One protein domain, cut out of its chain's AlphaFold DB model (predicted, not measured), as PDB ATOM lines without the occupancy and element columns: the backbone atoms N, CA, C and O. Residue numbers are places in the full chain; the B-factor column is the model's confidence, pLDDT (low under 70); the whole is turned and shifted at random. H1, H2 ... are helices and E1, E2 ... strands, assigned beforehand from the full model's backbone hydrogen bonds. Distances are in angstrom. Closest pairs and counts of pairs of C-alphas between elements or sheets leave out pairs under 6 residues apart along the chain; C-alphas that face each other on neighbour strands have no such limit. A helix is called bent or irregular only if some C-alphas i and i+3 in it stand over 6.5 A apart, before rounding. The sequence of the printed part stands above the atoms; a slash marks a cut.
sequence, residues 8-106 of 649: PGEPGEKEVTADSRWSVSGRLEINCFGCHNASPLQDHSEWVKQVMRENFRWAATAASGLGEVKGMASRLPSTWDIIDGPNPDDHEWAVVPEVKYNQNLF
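What this domain is: This is residues 8 to 106 of the 649 residues of an uncharacterized protein of Acidobacteria bacterium (UniProt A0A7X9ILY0). With little regular structure, long loops accompany a small core: the helical hairpin H3 and H4, with the strand hairpin E1 and E2 packed on H4. H2 also packs on H4. The 99 printed residues include, in order, H1, H2, H3, H4, E1 and E2; the sheet is antiparallel, the class mixed, with 35 residues in named elements. It is compact, radius of gyration of the C-alphas 13.9 A, spanning 37 by 34 by 22 A.

Where its parts are: H1, residues 21 to 25, begins at C-alpha (53.149, 46.352, -1.173). H2 is residues 33 to 36; H3, 44 to 52, 12.5 A; H4, 56 to 64, 13.6 A, irregular, with C-alphas 57 and 60 7.5 A apart. E1 is 67 to 70; E2, 98 to 101, ends at C-alpha (29.759, 40.741, -7.823).

How they stand to each other: H3 touches H4 at a shallow tilt of 18 degrees, opposite ways; closest C-alphas, Trp 47 and Ala 63, 4.8 A. H4 has 3 of 5 O i to N i+4 pairs within hydrogen-bond range. N 68 and O 100 of E1 and E2 are within range, 2.9 A.

The domain as a whole: The printed part has no cut. The E1 to E2 link is long; residues 85 to 94 are under 70 pLDDT.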
ATOM      1  N   PRO A   8      50.840  37.970  10.545       77.00
ATOM      2  CA  PRO A   8      51.776  38.530   9.558       77.00
ATOM      3  C   PRO A   8      51.124  39.125   8.298       77.00
ATOM      4  O   PRO A   8      51.811  39.778   7.520       77.00
ATOM      5  N   GLY A   9      49.843  38.831   8.053       83.62
ATOM      6  CA  GLY A   9      49.050  39.417   6.968       83.62
ATOM      7  C   GLY A   9      48.446  40.788   7.292       83.62
ATOM      8  O   GLY A   9      47.916  41.442   6.397       83.62
ATOM      9  N   GLU A  10      48.527  41.216   8.552       84.25
ATOM     10  CA  GLU A  10      48.011  42.488   9.052       84.25
ATOM     11  C   GLU A  10      49.189  43.349   9.534       84.25
ATOM     12  O   GLU A  10      49.547  43.312  10.714       84.25
ATOM     13  N   PRO A  11      49.843  44.085   8.619       82.69
ATOM     14  CA  PRO A  11      50.931  44.986   8.977       82.69
ATOM     15  C   PRO A  11      50.446  46.089   9.926       82.69
ATOM     16  O   PRO A  11      49.289  46.522   9.872       82.69
ATOM     17  N   GLY A  12      51.351  46.597  10.763       83.50
ATOM     18  CA  GLY A  12      51.082  47.792  11.556       83.50
ATOM     19  C   GLY A  12      50.837  49.003  10.652       83.50
ATOM     20  O   GLY A  12      51.348  49.073   9.538       83.50
ATOM     21  N   GLU A  13      50.092  50.008  11.124       83.06
ATOM     22  CA  GLU A  13      49.735  51.177  10.297       83.06
ATOM     23  C   GLU A  13      50.945  51.876   9.659       83.06
ATOM     24  O   GLU A  13      50.869  52.323   8.522       83.06
ATOM     25  N   LYS A  14      52.086  51.907  10.357       84.62
ATOM     26  CA  LYS A  14      53.333  52.519   9.870       84.62
ATOM     27  C   LYS A  14      53.988  51.763   8.711       84.62
ATOM     28  O   LYS A  14      54.823  52.332   8.020       84.62
ATOM     29  N   GLU A  15      53.654  50.489   8.538       81.19
ATOM     30  CA  GLU A  15      54.161  49.636   7.460       81.19
ATOM     31  C   GLU A  15      53.285  49.737   6.199       81.19
ATOM     32  O   GLU A  15      53.687  49.269   5.135       81.19
ATOM     33  N   VAL A  16      52.104  50.364   6.302       82.56
ATOM     34  CA  VAL A  16      51.195  50.625   5.181       82.56
ATOM     35  C   VAL A  16      51.421  52.049   4.681       82.56
ATOM     36  O   VAL A  16      50.741  52.990   5.084       82.56
ATOM     37  N   THR A  17      52.411  52.207   3.809       82.62
ATOM     38  CA  THR A  17      52.686  53.458   3.086       82.62
ATOM     39  C   THR A  17      52.171  53.368   1.647       82.62
ATOM     40  O   THR A  17      51.883  52.270   1.167       82.62
ATOM     41  N   ALA A  18      52.075  54.502   0.944       79.38
ATOM     42  CA  ALA A  18      51.679  54.530  -0.470       79.38
ATOM     43  C   ALA A  18      52.578  53.629  -1.345       79.38
ATOM     44  O   ALA A  18      52.076  52.889  -2.183       79.38
ATOM     45  N   ASP A  19      53.883  53.605  -1.055       80.06
ATOM     46  CA  ASP A  19      54.874  52.792  -1.776       80.06
ATOM     47  C   ASP A  19      54.982  51.342  -1.266       80.06
ATOM     48  O   ASP A  19      55.767  50.542  -1.785       80.06
ATOM     49  N   SER A  20      54.262  50.996  -0.194       84.19
ATOM     50  CA  SER A  20      54.317  49.652   0.382       84.19
ATOM     51  C   SER A  20      53.510  48.669  -0.454       84.19
ATOM     52  O   SER A  20      52.458  49.002  -0.986       84.19
ATOM     53  N   ARG A  21      53.907  47.392  -0.461       85.25
ATOM     54  CA  ARG A  21      53.149  46.352  -1.173       85.25
ATOM     55  C   ARG A  21      51.680  46.241  -0.733       85.25
ATOM     56  O   ARG A  21      50.823  45.796  -1.492       85.25
ATOM     57  N   TRP A  22      51.389  46.663   0.492       86.50
ATOM     58  CA  TRP A  22      50.061  46.632   1.085       86.50
ATOM     59  C   TRP A  22      49.080  47.636   0.463       86.50
ATOM     60  O   TRP A  22      47.874  47.417   0.589       86.50
ATOM     61  N   SER A  23      49.548  48.693  -0.217       82.56
ATOM     62  CA  SER A  23      48.668  49.613  -0.960       82.56
ATOM     63  C   SER A  23      48.002  48.894  -2.141       82.56
ATOM     64  O   SER A  23      46.775  48.933  -2.274       82.56
ATOM     65  N   VAL A  24      48.795  48.124  -2.892       86.06
ATOM     66  CA  VAL A  24      48.382  47.331  -4.062       86.06
ATOM     67  C   VAL A  24      47.538  46.126  -3.636       86.06
ATOM     68  O   VAL A  24      46.412  45.931  -4.092       86.06
ATOM     69  N   SER A  25      48.072  45.304  -2.732       88.56
ATOM     70  CA  SER A  25      47.476  44.016  -2.357       88.56
ATOM     71  C   SER A  25      46.326  44.137  -1.350       88.56
ATOM     72  O   SER A  25      45.459  43.262  -1.274       88.56
ATOM     73  N   GLY A  26      46.306  45.219  -0.564       89.00
ATOM     74  CA  GLY A  26      45.507  45.346   0.658       89.00
ATOM     75  C   GLY A  26      46.032  44.486   1.808       89.00
ATOM     76  O   GLY A  26      46.978  43.723   1.647       89.00
ATOM     77  N   ARG A  27      45.416  44.600   2.988       90.38
ATOM     78  CA  ARG A  27      45.746  43.755   4.147       90.38
ATOM     79  C   ARG A  27      45.129  42.369   3.978       90.38
ATOM     80  O   ARG A  27      44.036  42.236   3.431       90.38
ATOM     81  N   LEU A  28      45.812  41.341   4.473       90.69
ATOM     82  CA  LEU A  28      45.267  39.989   4.541       90.69
ATOM     83  C   LEU A  28      44.600  39.777   5.901       90.69
ATOM     84  O   LEU A  28      45.143  39.100   6.778       90.69
ATOM     85  N   GLU A  29      43.434  40.392   6.052       89.19
ATOM     86  CA  GLU A  29      42.626  40.345   7.270       89.19
ATOM     87  C   GLU A  29      42.142  38.925   7.588       89.19
ATOM     88  O   GLU A  29      42.088  38.046   6.717       89.19
ATOM     89  N   ILE A  30      41.775  38.694   8.851       89.56
ATOM     90  CA  ILE A  30      41.121  37.447   9.257       89.56
ATOM     91  C   ILE A  30      39.816  37.253   8.470       89.56
ATOM     92  O   ILE A  30      38.852  38.002   8.605       89.56
ATOM     93  N   ASN A  31      39.753  36.178   7.689       91.62
ATOM     94  CA  ASN A  31      38.569  35.780   6.946       91.62
ATOM     95  C   ASN A  31      37.582  35.019   7.842       91.62
ATOM     96  O   ASN A  31      37.613  33.787   7.924       91.62
ATOM     97  N   CYS A  32      36.665  35.754   8.470       91.44
ATOM     98  CA  CYS A  32      35.589  35.190   9.289       91.44
ATOM     99  C   CYS A  32      34.714  34.183   8.515       91.44
ATOM    100  O   CYS A  32      34.286  33.171   9.079       91.44
ATOM    101  N   PHE A  33      34.489  34.405   7.214       93.00
ATOM    102  CA  PHE A  33      33.697  33.506   6.367       93.00
ATOM    103  C   PHE A  33      34.366  32.151   6.158       93.00
ATOM    104  O   PHE A  33      33.669  31.144   6.043       93.00
ATOM    105  N   GLY A  34      35.698  32.090   6.219       91.31
ATOM    106  CA  GLY A  34      36.438  30.828   6.160       91.31
ATOM    107  C   GLY A  34      36.023  29.831   7.250       91.31
ATOM    108  O   GLY A  34      36.110  28.625   7.028       91.31
ATOM    109  N   CYS A  35      35.528  30.317   8.394       91.50
ATOM    110  CA  CYS A  35      35.045  29.484   9.499       91.50
ATOM    111  C   CYS A  35      33.514  29.465   9.617       91.50
ATOM    112  O   CYS A  35      32.936  28.413   9.879       91.50
ATOM    113  N   HIS A  36      32.858  30.613   9.437       93.88
ATOM    114  CA  HIS A  36      31.444  30.771   9.784       93.88
ATOM    115  C   HIS A  36      30.488  30.700   8.597       93.88
ATOM    116  O   HIS A  36      29.306  30.463   8.820       93.88
ATOM    117  N   ASN A  37      30.945  30.874   7.354       93.69
ATOM    118  CA  ASN A  37      30.039  30.859   6.209       93.69
ATOM    119  C   ASN A  37      29.508  29.439   5.973       93.69
ATOM    120  O   ASN A  37      30.268  28.505   5.698       93.69
ATOM    121  N   ALA A  38      28.201  29.268   6.115       93.25
ATOM    122  CA  ALA A  38      27.492  28.014   5.910       93.25
ATOM    123  C   ALA A  38      27.143  27.783   4.433       93.25
ATOM    124  O   ALA A  38      26.865  26.648   4.045       93.25
ATOM    125  N   SER A  39      27.270  28.819   3.595       92.00
ATOM    126  CA  SER A  39      27.034  28.709   2.160       92.00
ATOM    127  C   SER A  39      27.897  27.609   1.521       92.00
ATOM    128  O   SER A  39      29.112  27.533   1.777       92.00
ATOM    129  N   PRO A  40      27.319  26.788   0.624       90.06
ATOM    130  CA  PRO A  40      28.077  25.817  -0.161       90.06
ATOM    131  C   PRO A  40      29.032  26.484  -1.163       90.06
ATOM    132  O   PRO A  40      29.908  25.811  -1.695       90.06
ATOM    133  N   LEU A  41      28.882  27.792  -1.413       91.94
ATOM    134  CA  LEU A  41      29.780  28.561  -2.279       91.94
ATOM    135  C   LEU A  41      31.113  28.914  -1.606       91.94
ATOM    136  O   LEU A  41      32.033  29.344  -2.294       91.94
ATOM    137  N   GLN A  42      31.230  28.747  -0.283       93.19
ATOM    138  CA  GLN A  42      32.468  29.037   0.431       93.19
ATOM    139  C   GLN A  42      33.592  28.076   0.000       93.19
ATOM    140  O   GLN A  42      33.614  26.919   0.430       93.19
ATOM    141  N   ASP A  43      34.558  28.580  -0.770       92.38
ATOM    142  CA  ASP A  43      35.700  27.841  -1.309       92.38
ATOM    143  C   ASP A  43      37.031  28.344  -0.731       92.38
ATOM    144  O   ASP A  43      37.548  29.418  -1.050       92.38
ATOM    145  N   HIS A  44      37.631  27.509   0.116       91.06
ATOM    146  CA  HIS A  44      38.952  27.764   0.686       91.06
ATOM    147  C   HIS A  44      40.078  27.697  -0.353       91.06
ATOM    148  O   HIS A  44      41.093  28.381  -0.237       91.06
ATOM    149  N   SER A  45      39.916  26.895  -1.401       91.00
ATOM    150  CA  SER A  45      40.909  26.797  -2.472       91.00
ATOM    151  C   SER A  45      40.977  28.106  -3.247       91.00
ATOM    152  O   SER A  45      42.066  28.555  -3.606       91.00
ATOM    153  N   GLU A  46      39.828  28.750  -3.460       92.81
ATOM    154  CA  GLU A  46      39.758  30.078  -4.061       92.81
ATOM    155  C   GLU A  46      40.412  31.145  -3.182       92.81
ATOM    156  O   GLU A  46      41.227  31.917  -3.687       92.81
ATOM    157  N   TRP A  47      40.182  31.118  -1.863       92.94
ATOM    158  CA  TRP A  47      40.926  31.962  -0.919       92.94
ATOM    159  C   TRP A  47      42.439  31.842  -1.134       92.94
ATOM    160  O   TRP A  47      43.131  32.845  -1.311       92.94
ATOM    161  N   VAL A  48      42.967  30.615  -1.188       90.88
ATOM    162  CA  VAL A  48      44.410  30.412  -1.363       90.88
ATOM    163  C   VAL A  48      44.904  30.898  -2.724       90.88
ATOM    164  O   VAL A  48      45.975  31.506  -2.779       90.88
ATOM    165  N   LYS A  49      44.148  30.688  -3.810       89.94
ATOM    166  CA  LYS A  49      44.509  31.214  -5.138       89.94
ATOM    167  C   LYS A  49      44.621  32.735  -5.121       89.94
ATOM    168  O   LYS A  49      45.611  33.269  -5.615       89.94
ATOM    169  N   GLN A  50      43.656  33.426  -4.518       92.94
ATOM    170  CA  GLN A  50      43.672  34.888  -4.435       92.94
ATOM    171  C   GLN A  50      44.821  35.398  -3.560       92.94
ATOM    172  O   GLN A  50      45.507  36.341  -3.941       92.94
ATOM    173  N   VAL A  51      45.127  34.714  -2.456       92.00
ATOM    174  CA  VAL A  51      46.313  35.017  -1.640       92.00
ATOM    175  C   VAL A  51      47.611  34.823  -2.432       92.00
ATOM    176  O   VAL A  51      48.521  35.633  -2.317       92.00
ATOM    177  N   MET A  52      47.726  33.786  -3.264       88.00
ATOM    178  CA  MET A  52      48.915  33.588  -4.113       88.00
ATOM    179  C   MET A  52      49.052  34.647  -5.217       88.00
ATOM    180  O   MET A  52      50.162  34.937  -5.647       88.00
ATOM    181  N   ARG A  53      47.936  35.232  -5.656       90.12
ATOM    182  CA  ARG A  53      47.896  36.378  -6.580       90.12
ATOM    183  C   ARG A  53      48.129  37.719  -5.882       90.12
ATOM    184  O   ARG A  53      48.084  38.753  -6.536       90.12
ATOM    185  N   GLU A  54      48.351  37.694  -4.568       91.50
ATOM    186  CA  GLU A  54      48.438  38.863  -3.692       91.50
ATOM    187  C   GLU A  54      47.179  39.749  -3.703       91.50
ATOM    188  O   GLU A  54      47.227  40.917  -3.335       91.50
ATOM    189  N   ASN A  55      46.024  39.190  -4.076       92.81
ATOM    190  CA  ASN A  55      44.727  39.871  -4.094       92.81
ATOM    191  C   ASN A  55      44.095  39.894  -2.686       92.81
ATOM    192  O   ASN A  55      42.935  39.516  -2.512       92.81
ATOM    193  N   PHE A  56      44.859  40.270  -1.655       92.31
ATOM    194  CA  PHE A  56      44.474  40.075  -0.249       92.31
ATOM    195  C   PHE A  56      43.151  40.762   0.111       92.31
ATOM    196  O   PHE A  56      42.284  40.119   0.705       92.31
ATOM    197  N   ARG A  57      42.947  42.007  -0.345       90.56
ATOM    198  CA  ARG A  57      41.723  42.801  -0.119       90.56
ATOM    199  C   ARG A  57      40.443  42.109  -0.595       90.56
ATOM    200  O   ARG A  57      39.378  42.306  -0.020       90.56
ATOM    201  N   TRP A  58      40.537  41.327  -1.666       93.19
ATOM    202  CA  TRP A  58      39.377  40.753  -2.354       93.19
ATOM    203  C   TRP A  58      39.228  39.247  -2.124       93.19
ATOM    204  O   TRP A  58      38.226  38.652  -2.525       93.19
ATOM    205  N   ALA A  59      40.200  38.622  -1.456       94.50
ATOM    206  CA  ALA A  59      40.259  37.177  -1.290       94.50
ATOM    207  C   ALA A  59      39.020  36.610  -0.573       94.50
ATOM    208  O   ALA A  59      38.516  35.561  -0.972       94.50
ATOM    209  N   ALA A  60      38.486  37.304   0.441       94.19
ATOM    210  CA  ALA A  60      37.290  36.858   1.165       94.19
ATOM    211  C   ALA A  60      36.023  36.929   0.295       94.19
ATOM    212  O   ALA A  60      35.175  36.038   0.360       94.19
ATOM    213  N   THR A  61      35.911  37.949  -0.560       94.56
ATOM    214  CA  THR A  61      34.793  38.112  -1.502       94.56
ATOM    215  C   THR A  61      34.771  36.992  -2.537       94.56
ATOM    216  O   THR A  61      33.719  36.396  -2.765       94.56
ATOM    217  N   ALA A  62      35.936  36.655  -3.101       95.31
ATOM    218  CA  ALA A  62      36.077  35.517  -4.009       95.31
ATOM    219  C   ALA A  62      35.722  34.200  -3.314       95.31
ATOM    220  O   ALA A  62      34.887  33.433  -3.784       95.31
ATOM    221  N   ALA A  63      36.333  33.966  -2.151       94.75
ATOM    222  CA  ALA A  63      36.186  32.719  -1.418       94.75
ATOM    223  C   ALA A  63      34.768  32.489  -0.890       94.75
ATOM    224  O   ALA A  63      34.382  31.343  -0.728       94.75
ATOM    225  N   SER A  64      33.996  33.537  -0.601       94.56
ATOM    226  CA  SER A  64      32.604  33.415  -0.138       94.56
ATOM    227  C   SER A  64      31.592  33.197  -1.263       94.56
ATOM    228  O   SER A  64      30.431  32.899  -0.980       94.56
ATOM    229  N   GLY A  65      32.011  33.342  -2.525       93.94
ATOM    230  CA  GLY A  65      31.134  33.278  -3.692       93.94
ATOM    231  C   GLY A  65      30.322  34.553  -3.946       93.94
ATOM    232  O   GLY A  65      29.490  34.565  -4.853       93.94
ATOM    233  N   LEU A  66      30.561  35.627  -3.180       94.50
ATOM    234  CA  LEU A  66      29.885  36.920  -3.354       94.50
ATOM    235  C   LEU A  66      30.258  37.603  -4.676       94.50
ATOM    236  O   LEU A  66      29.465  38.363  -5.234       94.50
ATOM    237  N   GLY A  67      31.449  37.326  -5.203       94.56
ATOM    238  CA  GLY A  67      31.885  37.832  -6.497       94.56
ATOM    239  C   GLY A  67      33.085  37.077  -7.045       94.56
ATOM    240  O   GLY A  67      33.780  36.374  -6.321       94.56
ATOM    241  N   GLU A  68      33.330  37.234  -8.337       94.94
ATOM    242  CA  GLU A  68      34.539  36.754  -9.001       94.94
ATOM    243  C   GLU A  68      35.620  37.839  -8.932       94.94
ATOM    244  O   GLU A  68      35.332  39.008  -9.193       94.94
ATOM    245  N   VAL A  69      36.861  37.461  -8.608       93.31
ATOM    246  CA  VAL A  69      38.009  38.382  -8.608       93.31
ATOM    247  C   VAL A  69      38.910  38.074  -9.792       93.31
ATOM    248  O   VAL A  69      39.527  37.002  -9.864       93.31
ATOM    249  N   LYS A  70      38.986  39.035 -10.711       87.88
ATOM    250  CA  LYS A  70      39.884  39.023 -11.871       87.88
ATOM    251  C   LYS A  70      41.191  39.737 -11.539       87.88
ATOM    252  O   LYS A  70      41.302  40.355 -10.486       87.88
ATOM    253  N   GLY A  71      42.171  39.642 -12.435       86.88
ATOM    254  CA  GLY A  71      43.462  40.312 -12.273       86.88
ATOM    255  C   GLY A  71      44.355  39.712 -11.183       86.88
ATOM    256  O   GLY A  71      43.988  38.764 -10.478       86.88
ATOM    257  N   MET A  72      45.581  40.226 -11.094       89.06
ATOM    258  CA  MET A  72      46.604  39.742 -10.163       89.06
ATOM    259  C   MET A  72      47.445  40.904  -9.652       89.06
ATOM    260  O   MET A  72      48.296  41.416 -10.376       89.06
ATOM    261  N   ALA A  73      47.257  41.261  -8.383       88.88
ATOM    262  CA  ALA A  73      48.060  42.275  -7.719       88.88
ATOM    263  C   ALA A  73      49.552  41.954  -7.844       88.88
ATOM    264  O   ALA A  73      50.324  42.851  -8.164       88.88
ATOM    265  N   SER A  74      49.949  40.678  -7.698       87.25
ATOM    266  CA  SER A  74      51.333  40.172  -7.813       87.25
ATOM    267  C   SER A  74      52.087  40.590  -9.079       87.25
ATOM    268  O   SER A  74      53.314  40.554  -9.091       87.25
ATOM    269  N   ARG A  75      51.377  41.000 -10.135       85.38
ATOM    270  CA  ARG A  75      51.961  41.425 -11.415       85.38
ATOM    271  C   ARG A  75      51.990  42.939 -11.615       85.38
ATOM    272  O   ARG A  75      52.490  43.401 -12.633       85.38
ATOM    273  N   LEU A  76      51.457  43.699 -10.665       82.31
ATOM    274  CA  LEU A  76      51.471  45.156 -10.686       82.31
ATOM    275  C   LEU A  76      52.715  45.701  -9.971       82.31
ATOM    276  O   LEU A  76      53.154  45.094  -8.981       82.31
ATOM    277  N   PRO A  77      53.250  46.858 -10.404       80.38
ATOM    278  CA  PRO A  77      54.285  47.578  -9.671       80.38
ATOM    279  C   PRO A  77      53.884  47.833  -8.215       80.38
ATOM    280  O   PRO A  77      52.706  47.977  -7.895       80.38
ATOM    281  N   SER A  78      54.864  47.928  -7.315       78.69
ATOM    282  CA  SER A  78      54.617  48.218  -5.892       78.69
ATOM    283  C   SER A  78      53.986  49.589  -5.637       78.69
ATOM    284  O   SER A  78      53.466  49.809  -4.553       78.69
ATOM    285  N   THR A  79      54.047  50.486  -6.617       77.62
ATOM    286  CA  THR A  79      53.525  51.855  -6.556       77.62
ATOM    287  C   THR A  79      52.127  51.999  -7.151       77.62
ATOM    288  O   THR A  79      51.623  53.113  -7.187       77.62
ATOM    289  N   TRP A  80      51.529  50.923  -7.676       81.19
ATOM    290  CA  TRP A  80      50.192  50.995  -8.265       81.19
ATOM    291  C   TRP A  80      49.128  51.230  -7.185       81.19
ATOM    292  O   TRP A  80      49.100  50.524  -6.173       81.19
ATOM    293  N   ASP A  81      48.222  52.170  -7.432       74.94
ATOM    294  CA  ASP A  81      47.045  52.450  -6.615       74.94
ATOM    295  C   ASP A  81      45.752  52.240  -7.425       74.94
ATOM    296  O   ASP A  81      45.720  52.333  -8.652       74.94
ATOM    297  N   ILE A  82      44.640  51.989  -6.732       71.19
ATOM    298  CA  ILE A  82      43.325  51.802  -7.356       71.19
ATOM    299  C   ILE A  82      42.870  53.040  -8.142       71.19
ATOM    300  O   ILE A  82      42.076  52.912  -9.076       71.19
ATOM    301  N   ILE A  83      43.367  54.229  -7.781       73.38
ATOM    302  CA  ILE A  83      43.069  55.478  -8.494       73.38
ATOM    303  C   ILE A  83      43.797  55.605  -9.836       73.38
ATOM    304  O   ILE A  83      43.351  56.389 -10.673       73.38
ATOM    305  N   ASP A  84      44.869  54.838 -10.059       72.62
ATOM    306  CA  ASP A  84      45.637  54.875 -11.312       72.62
ATOM    307  C   ASP A  84      44.840  54.287 -12.487       72.62
ATOM    308  O   ASP A  84      45.153  54.531 -13.651       72.62
ATOM    309  N   GLY A  85      43.761  53.555 -12.190       68.50
ATOM    310  CA  GLY A  85      42.861  53.002 -13.189       68.50
ATOM    311  C   GLY A  85      43.437  51.766 -13.899       68.50
ATOM    312  O   GLY A  85      44.309  51.079 -13.357       68.50
ATOM    313  N   PRO A  86      42.897  51.410 -15.079       68.19
ATOM    314  CA  PRO A  86      43.359  50.250 -15.833       68.19
ATOM    315  C   PRO A  86      44.814  50.431 -16.276       68.19
ATOM    316  O   PRO A  86      45.249  51.537 -16.590       68.19
ATOM    317  N   ASN A  87      45.561  49.329 -16.328       64.38
ATOM    318  CA  ASN A  87      46.940  49.347 -16.798       64.38
ATOM    319  C   ASN A  87      46.967  49.681 -18.308       64.38
ATOM    320  O   ASN A  87      46.346  48.959 -19.083       64.38
ATOM    321  N   PRO A  88      47.643  50.754 -18.753       57.03
ATOM    322  CA  PRO A  88      47.668  51.127 -20.167       57.03
ATOM    323  C   PRO A  88      48.426  50.128 -21.064       57.03
ATOM    324  O   PRO A  88      48.153  50.095 -22.260       57.03
ATOM    325  N   ASP A  89      49.297  49.277 -20.502       56.62
ATOM    326  CA  ASP A  89      50.029  48.210 -21.215       56.62
ATOM    327  C   ASP A  89      49.315  46.838 -21.127       56.62
ATOM    328  O   ASP A  89      49.941  45.771 -21.114       56.62
ATOM    329  N   ASP A  90      47.980  46.848 -21.023       60.47
ATOM    330  CA  ASP A  90      47.139  45.660 -20.832       60.47
ATOM    331  C   ASP A  90      46.972  44.828 -22.109       60.47
ATOM    332  O   ASP A  90      45.917  44.801 -22.745       60.47
ATOM    333  N   HIS A  91      48.039  44.127 -22.486       53.59
ATOM    334  CA  HIS A  91      47.998  43.216 -23.623       53.59
ATOM    335  C   HIS A  91      47.842  41.737 -23.269       53.59
ATOM    336  O   HIS A  91      47.662  40.987 -24.212       53.59
ATOM    337  N   GLU A  92      47.847  41.319 -21.985       54.59
ATOM    338  CA  GLU A  92      47.394  39.967 -21.551       54.59
ATOM    339  C   GLU A  92      47.681  39.627 -20.065       54.59
ATOM    340  O   GLU A  92      47.026  38.745 -19.501       54.59
ATOM    341  N   TRP A  93      48.671  40.254 -19.404       54.28
ATOM    342  CA  TRP A  93      49.290  39.640 -18.209       54.28
ATOM    343  C   TRP A  93      49.193  40.437 -16.900       54.28
ATOM    344  O   TRP A  93      49.105  39.802 -15.847       54.28
ATOM    345  N   ALA A  94      49.165  41.771 -16.920       62.41
ATOM    346  CA  ALA A  94      49.187  42.631 -15.724       62.41
ATOM    347  C   ALA A  94      47.844  43.353 -15.492       62.41
ATOM    348  O   ALA A  94      47.802  44.560 -15.248       62.41
ATOM    349  N   VAL A  95      46.751  42.589 -15.585       75.31
ATOM    350  CA  VAL A  95      45.376  43.065 -15.373       75.31
ATOM    351  C   VAL A  95      45.170  43.443 -13.905       75.31
ATOM    352  O   VAL A  95      45.450  42.643 -13.000       75.31
ATOM    353  N   VAL A  96      44.639  44.644 -13.677       81.88
ATOM    354  CA  VAL A  96      44.331  45.160 -12.338       81.88
ATOM    355  C   VAL A  96      43.241  44.330 -11.647       81.88
ATOM    356  O   VAL A  96      42.314  43.866 -12.315       81.88
ATOM    357  N   PRO A  97      43.327  44.092 -10.323       86.75
ATOM    358  CA  PRO A  97      42.284  43.365  -9.616       86.75
ATOM    359  C   PRO A  97      40.929  44.074  -9.652       86.75
ATOM    360  O   PRO A  97      40.807  45.229  -9.250       86.75
ATOM    361  N   GLU A  98      39.891  43.350 -10.068       87.69
ATOM    362  CA  GLU A  98      38.509  43.838 -10.111       87.69
ATOM    363  C   GLU A  98      37.560  42.770  -9.559       87.69
ATOM    364  O   GLU A  98      37.743  41.572  -9.801       87.69
ATOM    365  N   VAL A  99      36.524  43.209  -8.836       92.25
ATOM    366  CA  VAL A  99      35.451  42.338  -8.350       92.25
ATOM    367  C   VAL A  99      34.231  42.446  -9.251       92.25
ATOM    368  O   VAL A  99      33.587  43.490  -9.326       92.25
ATOM    369  N   LYS A 100      33.824  41.320  -9.832       94.62
ATOM    370  CA  LYS A 100      32.511  41.167 -10.453       94.62
ATOM    371  C   LYS A 100      31.559  40.482  -9.474       94.62
ATOM    372  O   LYS A 100      31.564  39.257  -9.350       94.62
ATOM    373  N   TYR A 101      30.738  41.265  -8.780       94.44
ATOM    374  CA  TYR A 101      29.759  40.741  -7.823       94.44
ATOM    375  C   TYR A 101      28.660  39.912  -8.496       94.44
ATOM    376  O   TYR A 101      28.146  40.269  -9.562       94.44
ATOM    377  N   ASN A 102      28.263  38.819  -7.843       93.00
ATOM    378  CA  ASN A 102      27.128  38.007  -8.260       93.00
ATOM    379  C   ASN A 102      25.824  38.673  -7.809       93.00
ATOM    380  O   ASN A 102      25.387  38.486  -6.678       93.00
ATOM    381  N   GLN A 103      25.192  39.419  -8.716       93.38
ATOM    382  CA  GLN A 103      23.987  40.211  -8.437       93.38
ATOM    383  C   GLN A 103      22.813  39.388  -7.882       93.38
ATOM    384  O   GLN A 103      21.973  39.936  -7.184       93.38
ATOM    385  N   ASN A 104      22.772  38.070  -8.110       92.62
ATOM    386  CA  ASN A 104      21.717  37.206  -7.566       92.62
ATOM    387  C   ASN A 104      21.816  36.995  -6.043       92.62
ATOM    388  O   ASN A 104      20.892  36.447  -5.447       92.62
ATOM    389  N   LEU A 105      22.938  37.371  -5.423       92.31
ATOM    390  CA  LEU A 105      23.149  37.288  -3.974       92.31
ATOM    391  C   LEU A 105      22.827  38.601  -3.248       92.31
ATOM    392  O   LEU A 105      22.919  38.652  -2.022       92.31
ATOM    393  N   PHE A 106      22.462  39.641  -3.998       95.00
ATOM    394  CA  PHE A 106      22.152  40.959  -3.472       95.00
ATOM    395  C   PHE A 106      20.689  41.297  -3.744       95.00
ATOM    396  O   PHE A 106      20.134  40.958  -4.790       95.00
TER     397      PHE A 106